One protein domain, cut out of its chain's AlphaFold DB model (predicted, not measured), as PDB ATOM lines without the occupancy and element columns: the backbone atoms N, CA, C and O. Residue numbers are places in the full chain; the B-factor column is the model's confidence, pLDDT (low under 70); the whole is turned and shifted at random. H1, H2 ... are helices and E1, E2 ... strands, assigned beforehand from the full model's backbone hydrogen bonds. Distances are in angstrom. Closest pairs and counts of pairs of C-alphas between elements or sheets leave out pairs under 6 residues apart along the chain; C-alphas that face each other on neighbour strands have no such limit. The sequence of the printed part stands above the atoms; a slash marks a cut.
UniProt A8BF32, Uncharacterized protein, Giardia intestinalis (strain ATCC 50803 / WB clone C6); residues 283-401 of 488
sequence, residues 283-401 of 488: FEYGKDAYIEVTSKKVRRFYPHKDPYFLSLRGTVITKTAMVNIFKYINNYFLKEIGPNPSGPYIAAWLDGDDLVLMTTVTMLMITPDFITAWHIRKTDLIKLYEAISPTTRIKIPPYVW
ATOM      1  N   PHE A 283     234.796 131.753  87.797       63.78
ATOM      2  CA  PHE A 283     234.345 131.234  86.508       63.78
ATOM      3  C   PHE A 283     234.873 132.083  85.344       63.78
ATOM      4  O   PHE A 283     234.527 133.262  85.213       63.78
ATOM      5  N   GLU A 284     235.634 131.455  84.447       66.31
ATOM      6  CA  GLU A 284     236.129 132.064  83.209       66.31
ATOM      7  C   GLU A 284     235.799 131.193  81.989       66.31
ATOM      8  O   GLU A 284     236.498 130.236  81.675       66.31
ATOM      9  N   TYR A 285     234.717 131.523  81.280       69.81
ATOM     10  CA  TYR A 285     234.302 130.783  80.085       69.81
ATOM     11  C   TYR A 285     234.928 131.386  78.820       69.81
ATOM     12  O   TYR A 285     234.634 132.529  78.458       69.81
ATOM     13  N   GLY A 286     235.776 130.614  78.136       65.12
ATOM     14  CA  GLY A 286     236.370 130.999  76.851       65.12
ATOM     15  C   GLY A 286     235.357 131.040  75.696       65.12
ATOM     16  O   GLY A 286     234.283 130.438  75.763       65.12
ATOM     17  N   LYS A 287     235.702 131.729  74.597       72.31
ATOM     18  CA  LYS A 287     234.858 131.798  73.382       72.31
ATOM     19  C   LYS A 287     234.686 130.433  72.701       72.31
ATOM     20  O   LYS A 287     233.647 130.186  72.095       72.31
ATOM     21  N   ASP A 288     235.650 129.537  72.877       69.38
ATOM     22  CA  ASP A 288     235.639 128.187  72.304       69.38
ATOM     23  C   ASP A 288     234.995 127.140  73.238       69.38
ATOM     24  O   ASP A 288     234.864 125.964  72.890       69.38
ATOM     25  N   ALA A 289     234.517 127.561  74.419       76.00
ATOM     26  CA  ALA A 289     233.786 126.693  75.334       76.00
ATOM     27  C   ALA A 289     232.402 126.326  74.761       76.00
ATOM     28  O   ALA A 289     231.624 127.217  74.402       76.00
ATOM     29  N   TYR A 290     232.068 125.031  74.705       83.94
ATOM     30  CA  TYR A 290     230.718 124.565  74.377       83.94
ATOM     31  C   TYR A 290     230.407 123.179  74.956       83.94
ATOM     32  O   TYR A 290     231.301 122.390  75.269       83.94
ATOM     33  N   ILE A 291     229.108 122.894  75.076       85.25
ATOM     34  CA  ILE A 291     228.569 121.574  75.418       85.25
ATOM     35  C   ILE A 291     227.688 121.104  74.269       85.25
ATOM     36  O   ILE A 291     226.791 121.827  73.843       85.25
ATOM     37  N   GLU A 292     227.919 119.895  73.777       86.31
ATOM     38  CA  GLU A 292     227.111 119.259  72.743       86.31
ATOM     39  C   GLU A 292     226.414 118.018  73.296       86.31
ATOM     40  O   GLU A 292     227.025 117.179  73.956       86.31
ATOM     41  N   VAL A 293     225.125 117.903  72.995       84.75
ATOM     42  CA  VAL A 293     224.320 116.719  73.270       84.75
ATOM     43  C   VAL A 293     223.841 116.138  71.948       84.75
ATOM     44  O   VAL A 293     223.207 116.834  71.146       84.75
ATOM     45  N   THR A 294     224.083 114.842  71.768       80.44
ATOM     46  CA  THR A 294     223.570 114.063  70.640       80.44
ATOM     47  C   THR A 294     222.586 113.021  71.149       80.44
ATOM     48  O   THR A 294     222.933 112.099  71.889       80.44
ATOM     49  N   SER A 295     221.329 113.191  70.742       75.06
ATOM     50  CA  SER A 295     220.240 112.231  70.954       75.06
ATOM     51  C   SER A 295     219.541 111.951  69.614       75.06
ATOM     52  O   SER A 295     220.187 111.514  68.668       75.06
ATOM     53  N   LYS A 296     218.247 112.277  69.478       72.88
ATOM     54  CA  LYS A 296     217.531 112.323  68.188       72.88
ATOM     55  C   LYS A 296     217.978 113.494  67.303       72.88
ATOM     56  O   LYS A 296     217.776 113.465  66.094       72.88
ATOM     57  N   LYS A 297     218.530 114.550  67.908       76.94
ATOM     58  CA  LYS A 297     219.084 115.741  67.249       76.94
ATOM     59  C   LYS A 297     220.407 116.107  67.915       76.94
ATOM     60  O   LYS A 297     220.574 115.856  69.109       76.94
ATOM     61  N   VAL A 298     221.302 116.726  67.149       84.19
ATOM     62  CA  VAL A 298     222.538 117.330  67.663       84.19
ATOM     63  C   VAL A 298     222.244 118.773  68.068       84.19
ATOM     64  O   VAL A 298     221.714 119.556  67.268       84.19
ATOM     65  N   ARG A 299     222.567 119.135  69.311       89.69
ATOM     66  CA  ARG A 299     222.439 120.508  69.818       89.69
ATOM     67  C   ARG A 299     223.665 120.929  70.606       89.69
ATOM     68  O   ARG A 299     224.211 120.146  71.372       89.69
ATOM     69  N   ARG A 300     224.046 122.196  70.429       90.50
ATOM     70  CA  ARG A 300     225.194 122.829  71.082       90.50
ATOM     71  C   ARG A 300     224.743 123.987  71.953       90.50
ATOM     72  O   ARG A 300     223.952 124.815  71.511       90.50
ATOM     73  N   PHE A 301     225.303 124.054  73.149       88.31
ATOM     74  CA  PHE A 301     225.182 125.155  74.085       88.31
ATOM     75  C   PHE A 301     226.514 125.910  74.158       88.31
ATOM     76  O   PHE A 301     227.555 125.294  74.384       88.31
ATOM     77  N   TYR A 302     226.476 127.233  73.975       87.75
ATOM     78  CA  TYR A 302     227.650 128.112  73.991       87.75
ATOM     79  C   TYR A 302     227.571 129.078  75.188       87.75
ATOM     80  O   TYR A 302     226.889 130.100  75.091       87.75
ATOM     81  N   PRO A 303     228.279 128.804  76.297       82.00
ATOM     82  CA  PRO A 303     228.200 129.585  77.535       82.00
ATOM     83  C   PRO A 303     228.548 131.060  77.350       82.00
ATOM     84  O   PRO A 303     227.890 131.927  77.907       82.00
ATOM     85  N   HIS A 304     229.537 131.373  76.508       78.56
ATOM     86  CA  HIS A 304     229.968 132.755  76.272       78.56
ATOM     87  C   HIS A 304     228.887 133.642  75.622       78.56
ATOM     88  O   HIS A 304     229.058 134.858  75.565       78.56
ATOM     89  N   LYS A 305     227.802 133.050  75.102       79.69
ATOM     90  CA  LYS A 305     226.661 133.767  74.510       79.69
ATOM     91  C   LYS A 305     225.447 133.827  75.437       79.69
ATOM     92  O   LYS A 305     224.489 134.520  75.110       79.69
ATOM     93  N   ASP A 306     225.452 133.087  76.543       83.31
ATOM     94  CA  ASP A 306     224.275 132.909  77.385       83.31
ATOM     95  C   ASP A 306     224.278 133.891  78.580       83.31
ATOM     96  O   ASP A 306     225.266 133.950  79.320       83.31
ATOM     97  N   PRO A 307     223.191 134.659  78.811       77.31
ATOM     98  CA  PRO A 307     223.119 135.647  79.890       77.31
ATOM     99  C   PRO A 307     223.369 135.091  81.298       77.31
ATOM    100  O   PRO A 307     223.953 135.793  82.123       77.31
ATOM    101  N   TYR A 308     222.961 133.847  81.580       82.12
ATOM    102  CA  TYR A 308     223.198 133.207  82.878       82.12
ATOM    103  C   TYR A 308     224.690 132.939  83.105       82.12
ATOM    104  O   TYR A 308     225.189 133.077  84.214       82.12
ATOM    105  N   PHE A 309     225.439 132.603  82.058       76.88
ATOM    106  CA  PHE A 309     226.881 132.370  82.171       76.88
ATOM    107  C   PHE A 309     227.687 133.667  82.152       76.88
ATOM    108  O   PHE A 309     228.719 133.755  82.820       76.88
ATOM    109  N   LEU A 310     227.205 134.689  81.440       67.56
ATOM    110  CA  LEU A 310     227.793 136.026  81.483       67.56
ATOM    111  C   LEU A 310     227.716 136.635  82.888       67.56
ATOM    112  O   LEU A 310     228.682 137.263  83.310       67.56
ATOM    113  N   SER A 311     226.623 136.413  83.630       66.19
ATOM    114  CA  SER A 311     226.495 136.903  85.012       66.19
ATOM    115  C   SER A 311     227.371 136.145  86.013       66.19
ATOM    116  O   SER A 311     227.746 136.708  87.037       66.19
ATOM    117  N   LEU A 312     227.732 134.894  85.717       61.94
ATOM    118  CA  LEU A 312     228.625 134.092  86.557       61.94
ATOM    119  C   LEU A 312     230.108 134.416  86.344       61.94
ATOM    120  O   LEU A 312     230.933 134.029  87.170       61.94
ATOM    121  N   ARG A 313     230.477 135.105  85.258       62.97
ATOM    122  CA  ARG A 313     231.881 135.403  84.946       62.97
ATOM    123  C   ARG A 313     232.541 136.208  86.069       62.97
ATOM    124  O   ARG A 313     231.999 137.214  86.513       62.97
ATOM    125  N   GLY A 314     233.716 135.769  86.524       51.75
ATOM    126  CA  GLY A 314     234.432 136.393  87.643       51.75
ATOM    127  C   GLY A 314     233.824 136.113  89.025       51.75
ATOM    128  O   GLY A 314     234.380 136.540  90.031       51.75
ATOM    129  N   THR A 315     232.720 135.360  89.102       56.97
ATOM    130  CA  THR A 315     232.138 134.913  90.375       56.97
ATOM    131  C   THR A 315     232.934 133.735  90.925       56.97
ATOM    132  O   THR A 315     233.377 132.871  90.164       56.97
ATOM    133  N   VAL A 316     233.097 133.684  92.248       58.06
ATOM    134  CA  VAL A 316     233.795 132.598  92.952       58.06
ATOM    135  C   VAL A 316     233.116 131.250  92.695       58.06
ATOM    136  O   VAL A 316     231.889 131.129  92.765       58.06
ATOM    137  N   ILE A 317     233.920 130.217  92.439       66.12
ATOM    138  CA  ILE A 317     233.418 128.857  92.223       66.12
ATOM    139  C   ILE A 317     232.904 128.283  93.545       66.12
ATOM    140  O   ILE A 317     233.652 128.097  94.503       66.12
ATOM    141  N   THR A 318     231.617 127.944  93.596       67.62
ATOM    142  CA  THR A 318     231.015 127.260  94.750       67.62
ATOM    143  C   THR A 318     230.449 125.904  94.349       67.62
ATOM    144  O   THR A 318     230.040 125.699  93.202       67.62
ATOM    145  N   LYS A 319     230.364 124.988  95.322       70.94
ATOM    146  CA  LYS A 319     229.711 123.676  95.170       70.94
ATOM    147  C   LYS A 319     228.306 123.811  94.566       70.94
ATOM    148  O   LYS A 319     227.961 123.156  93.584       70.94
ATOM    149  N   THR A 320     227.515 124.737  95.100       70.88
ATOM    150  CA  THR A 320     226.144 124.993  94.645       70.88
ATOM    151  C   THR A 320     226.093 125.606  93.247       70.88
ATOM    152  O   THR A 320     225.279 125.173  92.432       70.88
ATOM    153  N   ALA A 321     226.958 126.582  92.940       74.25
ATOM    154  CA  ALA A 321     227.007 127.194  91.611       74.25
ATOM    155  C   ALA A 321     227.349 126.159  90.533       74.25
ATOM    156  O   ALA A 321     226.700 126.136  89.490       74.25
ATOM    157  N   MET A 322     228.281 125.245  90.825       77.06
ATOM    158  CA  MET A 322     228.633 124.148  89.923       77.06
ATOM    159  C   MET A 322     227.418 123.275  89.590       77.06
ATOM    160  O   MET A 322     227.112 123.041  88.425       77.06
ATOM    161  N   VAL A 323     226.658 122.847  90.600       82.12
ATOM    162  CA  VAL A 323     225.436 122.053  90.387       82.12
ATOM    163  C   VAL A 323     224.367 122.851  89.625       82.12
ATOM    164  O   VAL A 323     223.681 122.303  88.760       82.12
ATOM    165  N   ASN A 324     224.225 124.148  89.910       82.50
ATOM    166  CA  ASN A 324     223.249 125.014  89.244       82.50
ATOM    167  C   ASN A 324     223.559 125.225  87.757       82.50
ATOM    168  O   ASN A 324     222.629 125.227  86.952       82.50
ATOM    169  N   ILE A 325     224.839 125.309  87.386       86.50
ATOM    170  CA  ILE A 325     225.291 125.358  85.991       86.50
ATOM    171  C   ILE A 325     224.754 124.153  85.214       86.50
ATOM    172  O   ILE A 325     224.093 124.316  84.188       86.50
ATOM    173  N   PHE A 326     224.949 122.940  85.733       87.75
ATOM    174  CA  PHE A 326     224.473 121.726  85.067       87.75
ATOM    175  C   PHE A 326     222.945 121.617  85.036       87.75
ATOM    176  O   PHE A 326     222.387 121.166  84.035       87.75
ATOM    177  N   LYS A 327     222.245 122.091  86.077       88.75
ATOM    178  CA  LYS A 327     220.776 122.201  86.056       88.75
ATOM    179  C   LYS A 327     220.293 123.159  84.966       88.75
ATOM    180  O   LYS A 327     219.350 122.831  84.248       88.75
ATOM    181  N   TYR A 328     220.937 124.317  84.823       91.81
ATOM    182  CA  TYR A 328     220.609 125.292  83.785       91.81
ATOM    183  C   TYR A 328     220.817 124.705  82.384       91.81
ATOM    184  O   TYR A 328     219.918 124.770  81.547       91.81
ATOM    185  N   ILE A 329     221.957 124.047  82.153       90.25
ATOM    186  CA  ILE A 329     222.266 123.380  80.879       90.25
ATOM    187  C   ILE A 329     221.235 122.291  80.557       90.25
ATOM    188  O   ILE A 329     220.753 122.203  79.428       90.25
ATOM    189  N   ASN A 330     220.846 121.479  81.541       91.00
ATOM    190  CA  ASN A 330     219.807 120.472  81.344       91.00
ATOM    191  C   ASN A 330     218.466 121.102  80.941       91.00
ATOM    192  O   ASN A 330     217.816 120.624  80.013       91.00
ATOM    193  N   ASN A 331     218.071 122.199  81.593       91.69
ATOM    194  CA  ASN A 331     216.848 122.930  81.256       91.69
ATOM    195  C   ASN A 331     216.903 123.537  79.848       91.69
ATOM    196  O   ASN A 331     215.898 123.510  79.136       91.69
ATOM    197  N   TYR A 332     218.069 124.030  79.422       92.69
ATOM    198  CA  TYR A 332     218.287 124.485  78.050       92.69
ATOM    199  C   TYR A 332     218.018 123.357  77.042       92.69
ATOM    200  O   TYR A 332     217.208 123.526  76.131       92.69
ATOM    201  N   PHE A 333     218.610 122.173  77.233       90.06
ATOM    202  CA  PHE A 333     218.394 121.049  76.317       90.06
ATOM    203  C   PHE A 333     216.968 120.488  76.372       90.06
ATOM    204  O   PHE A 333     216.422 120.129  75.328       90.06
ATOM    205  N   LEU A 334     216.326 120.484  77.544       89.19
ATOM    206  CA  LEU A 334     214.901 120.159  77.669       89.19
ATOM    207  C   LEU A 334     214.026 121.099  76.834       89.19
ATOM    208  O   LEU A 334     213.077 120.639  76.204       89.19
ATOM    209  N   LYS A 335     214.358 122.394  76.788       89.19
ATOM    210  CA  LYS A 335     213.631 123.385  75.987       89.19
ATOM    211  C   LYS A 335     213.894 123.233  74.485       89.19
ATOM    212  O   LYS A 335     212.961 123.325  73.696       89.19
ATOM    213  N   GLU A 336     215.143 122.992  74.091       88.25
ATOM    214  CA  GLU A 336     215.562 122.937  72.680       88.25
ATOM    215  C   GLU A 336     215.238 121.613  71.972       88.25
ATOM    216  O   GLU A 336     215.022 121.585  70.756       88.25
ATOM    217  N   ILE A 337     215.257 120.501  72.708       88.38
ATOM    218  CA  ILE A 337     215.069 119.151  72.156       88.38
ATOM    219  C   ILE A 337     213.711 118.567  72.574       88.38
ATOM    220  O   ILE A 337     213.098 117.845  71.787       88.38
ATOM    221  N   GLY A 338     213.221 118.901  73.772       83.44
ATOM    222  CA  GLY A 338     212.028 118.320  74.396       83.44
ATOM    223  C   GLY A 338     212.370 117.382  75.563       83.44
ATOM    224  O   GLY A 338     213.547 117.161  75.853       83.44
ATOM    225  N   PRO A 339     211.373 116.809  76.261       84.50
ATOM    226  CA  PRO A 339     211.607 115.876  77.364       84.50
ATOM    227  C   PRO A 339     212.330 114.607  76.890       84.50
ATOM    228  O   PRO A 339     212.000 114.047  75.844       84.50
ATOM    229  N   ASN A 340     213.301 114.138  77.676       80.81
ATOM    230  CA  ASN A 340     214.009 112.889  77.412       80.81
ATOM    231  C   ASN A 340     213.400 111.744  78.254       80.81
ATOM    232  O   ASN A 340     213.410 111.827  79.484       80.81
ATOM    233  N   PRO A 341     212.866 110.679  77.625       76.62
ATOM    234  CA  PRO A 341     212.189 109.587  78.330       76.62
ATOM    235  C   PRO A 341     213.112 108.775  79.248       76.62
ATOM    236  O   PRO A 341     212.626 108.148  80.184       76.62
ATOM    237  N   SER A 342     214.426 108.808  79.018       78.69
ATOM    238  CA  SER A 342     215.413 108.091  79.836       78.69
ATOM    239  C   SER A 342     215.882 108.878  81.068       78.69
ATOM    240  O   SER A 342     216.709 108.377  81.826       78.69
ATOM    241  N   GLY A 343     215.377 110.100  81.278       80.56
ATOM    242  CA  GLY A 343     215.786 110.989  82.366       80.56
ATOM    243  C   GLY A 343     216.451 112.282  81.872       80.56
ATOM    244  O   GLY A 343     216.303 112.649  80.708       80.56
ATOM    245  N   PRO A 344     217.157 113.029  82.738       83.94
ATOM    246  CA  PRO A 344     217.780 114.297  82.356       83.94
ATOM    247  C   PRO A 344     218.887 114.094  81.312       83.94
ATOM    248  O   PRO A 344     219.636 113.119  81.378       83.94
ATOM    249  N   TYR A 345     219.019 115.036  80.367       86.00
ATOM    250  CA  TYR A 345     220.107 115.037  79.379       86.00
ATOM    251  C   TYR A 345     221.469 115.079  80.071       86.00
ATOM    252  O   TYR A 345     222.389 114.365  79.684       86.00
ATOM    253  N   ILE A 346     221.564 115.888  81.126       86.50
ATOM    254  CA  ILE A 346     222.717 115.960  82.014       86.50
ATOM    255  C   ILE A 346     222.231 116.196  83.442       86.50
ATOM    256  O   ILE A 346     221.353 117.021  83.689       86.50
ATOM    257  N   ALA A 347     222.792 115.471  84.397       85.31
ATOM    258  CA  ALA A 347     222.591 115.716  85.814       85.31
ATOM    259  C   ALA A 347     223.943 115.775  86.509       85.31
ATOM    260  O   ALA A 347     224.871 115.060  86.143       85.31
ATOM    261  N   ALA A 348     224.035 116.629  87.520       85.44
ATOM    262  CA  ALA A 348     225.221 116.748  88.341       85.44
ATOM    263  C   ALA A 348     224.828 116.825  89.811       85.44
ATOM    264  O   ALA A 348     223.881 117.532  90.171       85.44
ATOM    265  N   TRP A 349     225.567 116.122  90.656       85.81
ATOM    266  CA  TRP A 349     225.510 116.272  92.103       85.81
ATOM    267  C   TRP A 349     226.906 116.121  92.688       85.81
ATOM    268  O   TRP A 349     227.861 115.775  91.994       85.81
ATOM    269  N   LEU A 350     227.022 116.422  93.974       79.31
ATOM    270  CA  LEU A 350     228.278 116.331  94.696       79.31
ATOM    271  C   LEU A 350     228.214 115.145  95.644       79.31
ATOM    272  O   LEU A 350     227.228 114.982  96.363       79.31
ATOM    273  N   ASP A 351     229.267 114.342  95.630       76.94
ATOM    274  CA  ASP A 351     229.489 113.246  96.566       76.94
ATOM    275  C   ASP A 351     230.827 113.508  97.269       76.94
ATOM    276  O   ASP A 351     231.902 113.249  96.728       76.94
ATOM    277  N   GLY A 352     230.765 114.165  98.431       71.88
ATOM    278  CA  GLY A 352     231.945 114.735  99.088       71.88
ATOM    279  C   GLY A 352     232.543 115.913  98.305       71.88
ATOM    280  O   GLY A 352     231.905 116.966  98.164       71.88
ATOM    281  N   ASP A 353     233.781 115.748  97.837       65.38
ATOM    282  CA  ASP A 353     234.496 116.709  96.979       65.38
ATOM    283  C   ASP A 353     234.487 116.307  95.495       65.38
ATOM    284  O   ASP A 353     234.982 117.054  94.650       65.38
ATOM    285  N   ASP A 354     233.872 115.173  95.159       70.88
ATOM    286  CA  ASP A 354     233.739 114.723  93.779       70.88
ATOM    287  C   ASP A 354     232.472 115.306  93.142       70.88
ATOM    288  O   ASP A 354     231.375 115.259  93.709       70.88
ATOM    289  N   LEU A 355     232.614 115.808  91.916       76.19
ATOM    290  CA  LEU A 355     231.489 116.133  91.050       76.19
ATOM    291  C   LEU A 355     231.080 114.882  90.283       76.19
ATOM    292  O   LEU A 355     231.824 114.375  89.444       76.19
ATOM    293  N   VAL A 356     229.880 114.391  90.566       82.44
ATOM    294  CA  VAL A 356     229.304 113.243  89.876       82.44
ATOM    295  C   VAL A 356     228.422 113.753  88.749       82.44
ATOM    296  O   VAL A 356     227.412 114.411  88.993       82.44
ATOM    297  N   LEU A 357     228.816 113.456  87.514       81.12
ATOM    298  CA  LEU A 357     228.057 113.747  86.305       81.12
ATOM    299  C   LEU A 357     227.354 112.483  85.825       81.12
ATOM    300  O   LEU A 357     227.982 111.444  85.643       81.12
ATOM    301  N   MET A 358     226.057 112.585  85.570       82.88
ATOM    302  CA  MET A 358     225.248 111.537  84.961       82.88
ATOM    303  C   MET A 358     224.700 112.035  83.633       82.88
ATOM    304  O   MET A 358     224.226 113.167  83.524       82.88
ATOM    305  N   THR A 359     224.737 111.170  82.628       79.81
ATOM    306  CA  THR A 359     224.180 111.441  81.305       79.81
ATOM    307  C   THR A 359     223.333 110.261  80.856       79.81
ATOM    308  O   THR A 359     223.667 109.108  81.120       79.81
ATOM    309  N   THR A 360     222.214 110.552  80.201       76.75
ATOM    310  CA  THR A 360     221.289 109.536  79.667       76.75
ATOM    311  C   THR A 360     221.190 109.599  78.141       76.75
ATOM    312  O   THR A 360     220.305 108.988  77.541       76.75
ATOM    313  N   VAL A 361     222.090 110.359  77.506       73.69
ATOM    314  CA  VAL A 361     222.143 110.557  76.053       73.69
ATOM    315  C   VAL A 361     223.195 109.674  75.400       73.69
ATOM    316  O   VAL A 361     224.147 109.246  76.048       73.69
ATOM    317  N   THR A 362     223.044 109.448  74.094       68.69
ATOM    318  CA  THR A 362     223.978 108.648  73.295       68.69
ATOM    319  C   THR A 362     225.395 109.224  73.328       68.69
ATOM    320  O   THR A 362     226.360 108.476  73.461       68.69
ATOM    321  N   MET A 363     225.523 110.552  73.235       73.06
ATOM    322  CA  MET A 363     226.814 111.232  73.323       73.06
ATOM    323  C   MET A 363     226.658 112.606  73.978       73.06
ATOM    324  O   MET A 363     225.770 113.386  73.620       73.06
ATOM    325  N   LEU A 364     227.542 112.889  74.933       76.56
ATOM    326  CA  LEU A 364     227.714 114.185  75.581       76.56
ATOM    327  C   LEU A 364     229.168 114.610  75.386       76.56
ATOM    328  O   LEU A 364     230.071 113.936  75.870       76.56
ATOM    329  N   MET A 365     229.393 115.736  74.720       77.50
ATOM    330  CA  MET A 365     230.725 116.302  74.529       77.50
ATOM    331  C   MET A 365     230.824 117.640  75.261       77.50
ATOM    332  O   MET A 365     229.970 118.509  75.104       77.50
ATOM    333  N   ILE A 366     231.873 117.804  76.063       74.94
ATOM    334  CA  ILE A 366     232.178 119.029  76.808       74.94
ATOM    335  C   ILE A 366     233.592 119.439  76.407       74.94
ATOM    336  O   ILE A 366     234.506 118.620  76.502       74.94
ATOM    337  N   THR A 367     233.794 120.667  75.928       69.69
ATOM    338  CA  THR A 367     235.155 121.093  75.584       69.69
ATOM    339  C   THR A 367     236.009 121.305  76.830       69.69
ATOM    340  O   THR A 367     235.484 121.715  77.869       69.69
ATOM    341  N   PRO A 368     237.336 121.098  76.739       61.75
ATOM    342  CA  PRO A 368     238.246 121.389  77.839       61.75
ATOM    343  C   PRO A 368     238.065 122.808  78.356       61.75
ATOM    344  O   PRO A 368     237.948 122.972  79.552       61.75
ATOM    345  N   ASP A 369     237.894 123.814  77.496       60.44
ATOM    346  CA  ASP A 369     237.703 125.217  77.907       60.44
ATOM    347  C   ASP A 369     236.451 125.475  78.757       60.44
ATOM    348  O   ASP A 369     236.391 126.471  79.477       60.44
ATOM    349  N   PHE A 370     235.464 124.574  78.724       65.00
ATOM    350  CA  PHE A 370     234.330 124.613  79.648       65.00
ATOM    351  C   PHE A 370     234.733 124.221  81.081       65.00
ATOM    352  O   PHE A 370     234.185 124.752  82.042       65.00
ATOM    353  N   ILE A 371     235.703 123.310  81.213       60.06
ATOM    354  CA  ILE A 371     236.191 122.718  82.468       60.06
ATOM    355  C   ILE A 371     237.470 123.427  82.962       60.06
ATOM    356  O   ILE A 371     237.675 123.573  84.165       60.06
ATOM    357  N   THR A 372     238.307 123.939  82.052       52.56
ATOM    358  CA  THR A 372     239.503 124.760  82.320       52.56
ATOM    359  C   THR A 372     239.128 126.057  83.043       52.56
ATOM    360  O   THR A 372     239.914 126.557  83.845       52.56
ATOM    361  N   ALA A 373     237.887 126.533  82.861       49.69
ATOM    362  CA  ALA A 373     237.251 127.576  83.670       49.69
ATOM    363  C   ALA A 373     237.304 127.296  85.188       49.69
ATOM    364  O   ALA A 373     237.116 128.204  85.989       49.69
ATOM    365  N   TRP A 374     237.554 126.045  85.591       54.78
ATOM    366  CA  TRP A 374     237.641 125.585  86.978       54.78
ATOM    367  C   TRP A 374     239.070 125.215  87.407       54.78
ATOM    368  O   TRP A 374     239.253 124.557  88.428       54.78
ATOM    369  N   HIS A 375     240.090 125.623  86.635       45.56
ATOM    370  CA  HIS A 375     241.522 125.399  86.913       45.56
ATOM    371  C   HIS A 375     241.957 123.922  87.011       45.56
ATOM    372  O   HIS A 375     243.041 123.603  87.508       45.56
ATOM    373  N   ILE A 376     241.158 123.004  86.469       47.16
ATOM    374  CA  ILE A 376     241.580 121.625  86.211       47.16
ATOM    375  C   ILE A 376     242.502 121.686  84.978       47.16
ATOM    376  O   ILE A 376     242.106 122.206  83.937       47.16
ATOM    377  N   ARG A 377     243.773 121.281  85.128       41.62
ATOM    378  CA  ARG A 377     244.859 121.495  84.144       41.62
ATOM    379  C   ARG A 377     244.455 121.135  82.701       41.62
ATOM    380  O   ARG A 377     243.821 120.113  82.469       41.62
ATOM    381  N   LYS A 378     244.970 121.924  81.743       39.06
ATOM    382  CA  LYS A 378     244.863 121.816  80.264       39.06
ATOM    383  C   LYS A 378     245.215 120.454  79.636       39.06
ATOM    384  O   LYS A 378     245.159 120.329  78.417       39.06
ATOM    385  N   THR A 379     245.665 119.471  80.410       33.22
ATOM    386  CA  THR A 379     246.377 118.312  79.858       33.22
ATOM    387  C   THR A 379     245.490 117.188  79.357       33.22
ATOM    388  O   THR A 379     245.984 116.377  78.586       33.22
ATOM    389  N   ASP A 380     244.196 117.183  79.672       35.94
ATOM    390  CA  ASP A 380     243.293 116.162  79.155       35.94
ATOM    391  C   ASP A 380     242.181 116.820  78.341       35.94
ATOM    392  O   ASP A 380     241.299 117.504  78.863       35.94
ATOM    393  N   LEU A 381     242.205 116.591  77.027       36.78
ATOM    394  CA  LEU A 381     240.986 116.586  76.230       36.78
ATOM    395  C   LEU A 381     240.042 115.581  76.892       36.78
ATOM    396  O   LEU A 381     240.103 114.390  76.593       36.78
ATOM    397  N   ILE A 382     239.176 116.035  77.800       44.22
ATOM    398  CA  ILE A 382     238.101 115.193  78.309       44.22
ATOM    399  C   ILE A 382     237.067 115.085  77.181       44.22
ATOM    400  O   ILE A 382     236.008 115.705  77.199       44.22
ATOM    401  N   LYS A 383     237.373 114.266  76.168       42.91
ATOM    402  CA  LYS A 383     236.331 113.542  75.451       42.91
ATOM    403  C   LYS A 383     235.688 112.650  76.505       42.91
ATOM    404  O   LYS A 383     236.209 111.586  76.820       42.91
ATOM    405  N   LEU A 384     234.587 113.102  77.098       46.94
ATOM    406  CA  LEU A 384     233.650 112.187  77.738       46.94
ATOM    407  C   LEU A 384     233.147 111.277  76.610       46.94
ATOM    408  O   LEU A 384     232.341 111.689  75.778       46.94
ATOM    409  N   TYR A 385     233.778 110.108  76.492       45.56
ATOM    410  CA  TYR A 385     233.541 109.149  75.422       45.56
ATOM    411  C   TYR A 385     232.089 108.661  75.421       45.56
ATOM    412  O   TYR A 385     231.394 108.682  76.439       45.56
ATOM    413  N   GLU A 386     231.682 108.219  74.229       41.25
ATOM    414  CA  GLU A 386     230.476 107.453  73.925       41.25
ATOM    415  C   GLU A 386     230.139 106.457  75.037       41.25
ATOM    416  O   GLU A 386     231.012 105.779  75.576       41.25
ATOM    417  N   ALA A 387     228.853 106.417  75.384       46.72
ATOM    418  CA  ALA A 387     228.252 105.580  76.410       46.72
ATOM    419  C   ALA A 387     228.990 104.247  76.669       46.72
ATOM    420  O   ALA A 387     228.954 103.383  75.808       46.72
ATOM    421  N   ILE A 388     229.602 104.093  77.855       46.50
ATOM    422  CA  ILE A 388     229.480 102.972  78.825       46.50
ATOM    423  C   ILE A 388     230.096 103.465  80.154       46.50
ATOM    424  O   ILE A 388     231.175 103.070  80.575       46.50
ATOM    425  N   SER A 389     229.426 104.408  80.810       50.22
ATOM    426  CA  SER A 389     229.285 104.428  82.269       50.22
ATOM    427  C   SER A 389     228.228 105.481  82.595       50.22
ATOM    428  O   SER A 389     228.418 106.647  82.245       50.22
ATOM    429  N   PRO A 390     227.092 105.124  83.217       64.31
ATOM    430  CA  PRO A 390     225.995 106.069  83.431       64.31
ATOM    431  C   PRO A 390     226.402 107.237  84.339       64.31
ATOM    432  O   PRO A 390     225.761 108.281  84.318       64.31
ATOM    433  N   THR A 391     227.490 107.090  85.101       68.69
ATOM    434  CA  THR A 391     228.026 108.124  85.988       68.69
ATOM    435  C   THR A 391     229.531 108.279  85.793       68.69
ATOM    436  O   THR A 391     230.278 107.302  85.839       68.69
ATOM    437  N   THR A 392     229.979 109.513  85.581       73.81
ATOM    438  CA  THR A 392     231.390 109.905  85.597       73.81
ATOM    439  C   THR A 392     231.661 110.693  86.867       73.81
ATOM    440  O   THR A 392     230.946 111.645  87.175       73.81
ATOM    441  N   ARG A 393     232.708 110.318  87.601       72.88
ATOM    442  CA  ARG A 393     233.183 111.070  88.765       72.88
ATOM    443  C   ARG A 393     234.370 111.927  88.358       72.88
ATOM    444  O   ARG A 393     235.388 111.401  87.914       72.88
ATOM    445  N   ILE A 394     234.236 113.235  88.523       71.88
ATOM    446  CA  ILE A 394     235.314 114.199  88.339       71.88
ATOM    447  C   ILE A 394     235.820 114.564  89.729       71.88
ATOM    448  O   ILE A 394     235.102 115.187  90.513       71.88
ATOM    449  N   LYS A 395     237.062 114.174  90.031       64.88
ATOM    450  CA  LYS A 395     237.737 114.598  91.259       64.88
ATOM    451  C   LYS A 395     238.030 116.085  91.159       64.88
ATOM    452  O   LYS A 395     238.851 116.494  90.337       64.88
ATOM    453  N   ILE A 396     237.372 116.878  91.993       64.38
ATOM    454  CA  ILE A 396     237.667 118.302  92.111       64.38
ATOM    455  C   ILE A 396     238.516 118.477  93.369       64.38
ATOM    456  O   ILE A 396     238.094 118.050  94.445       64.38
ATOM    457  N   PRO A 397     239.732 119.045  93.260       57.44
ATOM    458  CA  PRO A 397     240.591 119.194  94.422       57.44
ATOM    459  C   PRO A 397     239.885 119.995  95.532       57.44
ATOM    460  O   PRO A 397     239.278 121.022  95.230       57.44
ATOM    461  N   PRO A 398     239.977 119.587  96.812       53.59
ATOM    462  CA  PRO A 398     239.221 120.211  97.906       53.59
ATOM    463  C   PRO A 398     239.458 121.720  98.050       53.59
ATOM    464  O   PRO A 398     238.544 122.463  98.390       53.59
ATOM    465  N   TYR A 399     240.665 122.186  97.714       53.16
ATOM    466  CA  TYR A 399     241.043 123.602  97.727       53.16
ATOM    467  C   TYR A 399     240.350 124.449  96.639       53.16
ATOM    468  O   TYR A 399     240.452 125.671  96.659       53.16
ATOM    469  N   VAL A 400     239.660 123.827  95.675       52.75
ATOM    470  CA  VAL A 400     238.868 124.517  94.638       52.75
ATOM    471  C   VAL A 400     237.458 124.847  95.147       52.75
ATOM    472  O   VAL A 400     236.813 125.763  94.636       52.75
ATOM    473  N   TRP A 401     236.961 124.131  96.160       54.06
ATOM    474  CA  TRP A 401     235.598 124.296  96.659       54.06
ATOM    475  C   TRP A 401     235.472 125.397  97.713       54.06
ATOM    476  O   TRP A 401     235.991 125.282  98.821       54.06
TER     477      TRP A 401
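What this domain is: This is residues 283 to 401 of the 488 residues of an uncharacterized protein of Giardia intestinalis (strain ATCC 50803 / WB clone C6) (UniProt A8BF32). Two small three-stranded sheets share one long helix, H2, which packs on one face of each, along E3 of one sheet and slantwise to E2 of the other. The short helices H1 and H3 are on neither sheet, and a long stretch without a named element, residues 373 to 390, leads to E6, an edge strand. The printed part has 119 residues, with three named helices and six named strands in the order E1 E2 H1 H2 E3 E4 E5 H3 E6; both sheets, E2 E1 E5 and E3 E4 E6, are antiparallel. The class is mixed, helices and strands, with 59 residues, under half, in named elements. The whole is compact and rounded, with a radius of gyration of the C-alphas of 13.6 A and spans of 38 by 30 by 25 A.

How they stand to each other: E1, residues 291 to 294, and E2, residues 298 to 301, form a hairpin at 164 degrees, with N 293 and O 299 2.9 A apart. H1, residues 307 to 312, is near H2, residues 319 to 337, with 6 pairs of C-alphas within 10 A. H2 is on the sheet of E2 and E1 at a height of 10.1 A, over E2 and only just over E1, with 3 of its C-alphas falling on E1; it is slantwise to E2, at 41 degrees on the local plane. The closest C-alphas of H2 and E2 are those of Ile 329 and Phe 301, 7.6 A apart. E3, residues 346 to 351, and E4, residues 354 to 359, form a hairpin at 156 degrees, with N 347 and O 358 2.9 A apart. H2 is on their sheet too, at a height of 6.6 A, and runs along E3 at 2 degrees on the local plane; the closest C-alphas are those of Asn 330 and Ile 346, 5.4 A apart. This makes two layers with each sheet, a helix on one face. E5, residues 363 to 366, is antiparallel to E1 at 172 degrees, with N 292 and O 365 2.8 A apart. E4 and E5 meet only through their link. H3, residues 368 to 372, and H2 are apart. E6, residues 391 to 395, is antiparallel to E4 at 154 degrees, with N 357 and O 392 2.8 A apart. In H1, H2 and H3 every O i to N i+4 pair is within hydrogen-bond range.

Where its parts are: E1 begins at C-alpha 291, (228.569, 121.574, 75.418). H2 is 27.6 A long, E3 16.3 A, E4 16.1 A and E6 12.8 A; E6 ends at C-alpha 395, (237.737, 114.598, 91.259).

The domain as a whole: The C-alphas farthest apart are those of Lys 296 and Tyr 399, 39.4 A. The printed part has no cut, and the link from H3 to E6, 18 residues, is long. The mean pLDDT of the printed part is 71.1; 48 residues are under 70, among them 310 to 318 and 367 to 391.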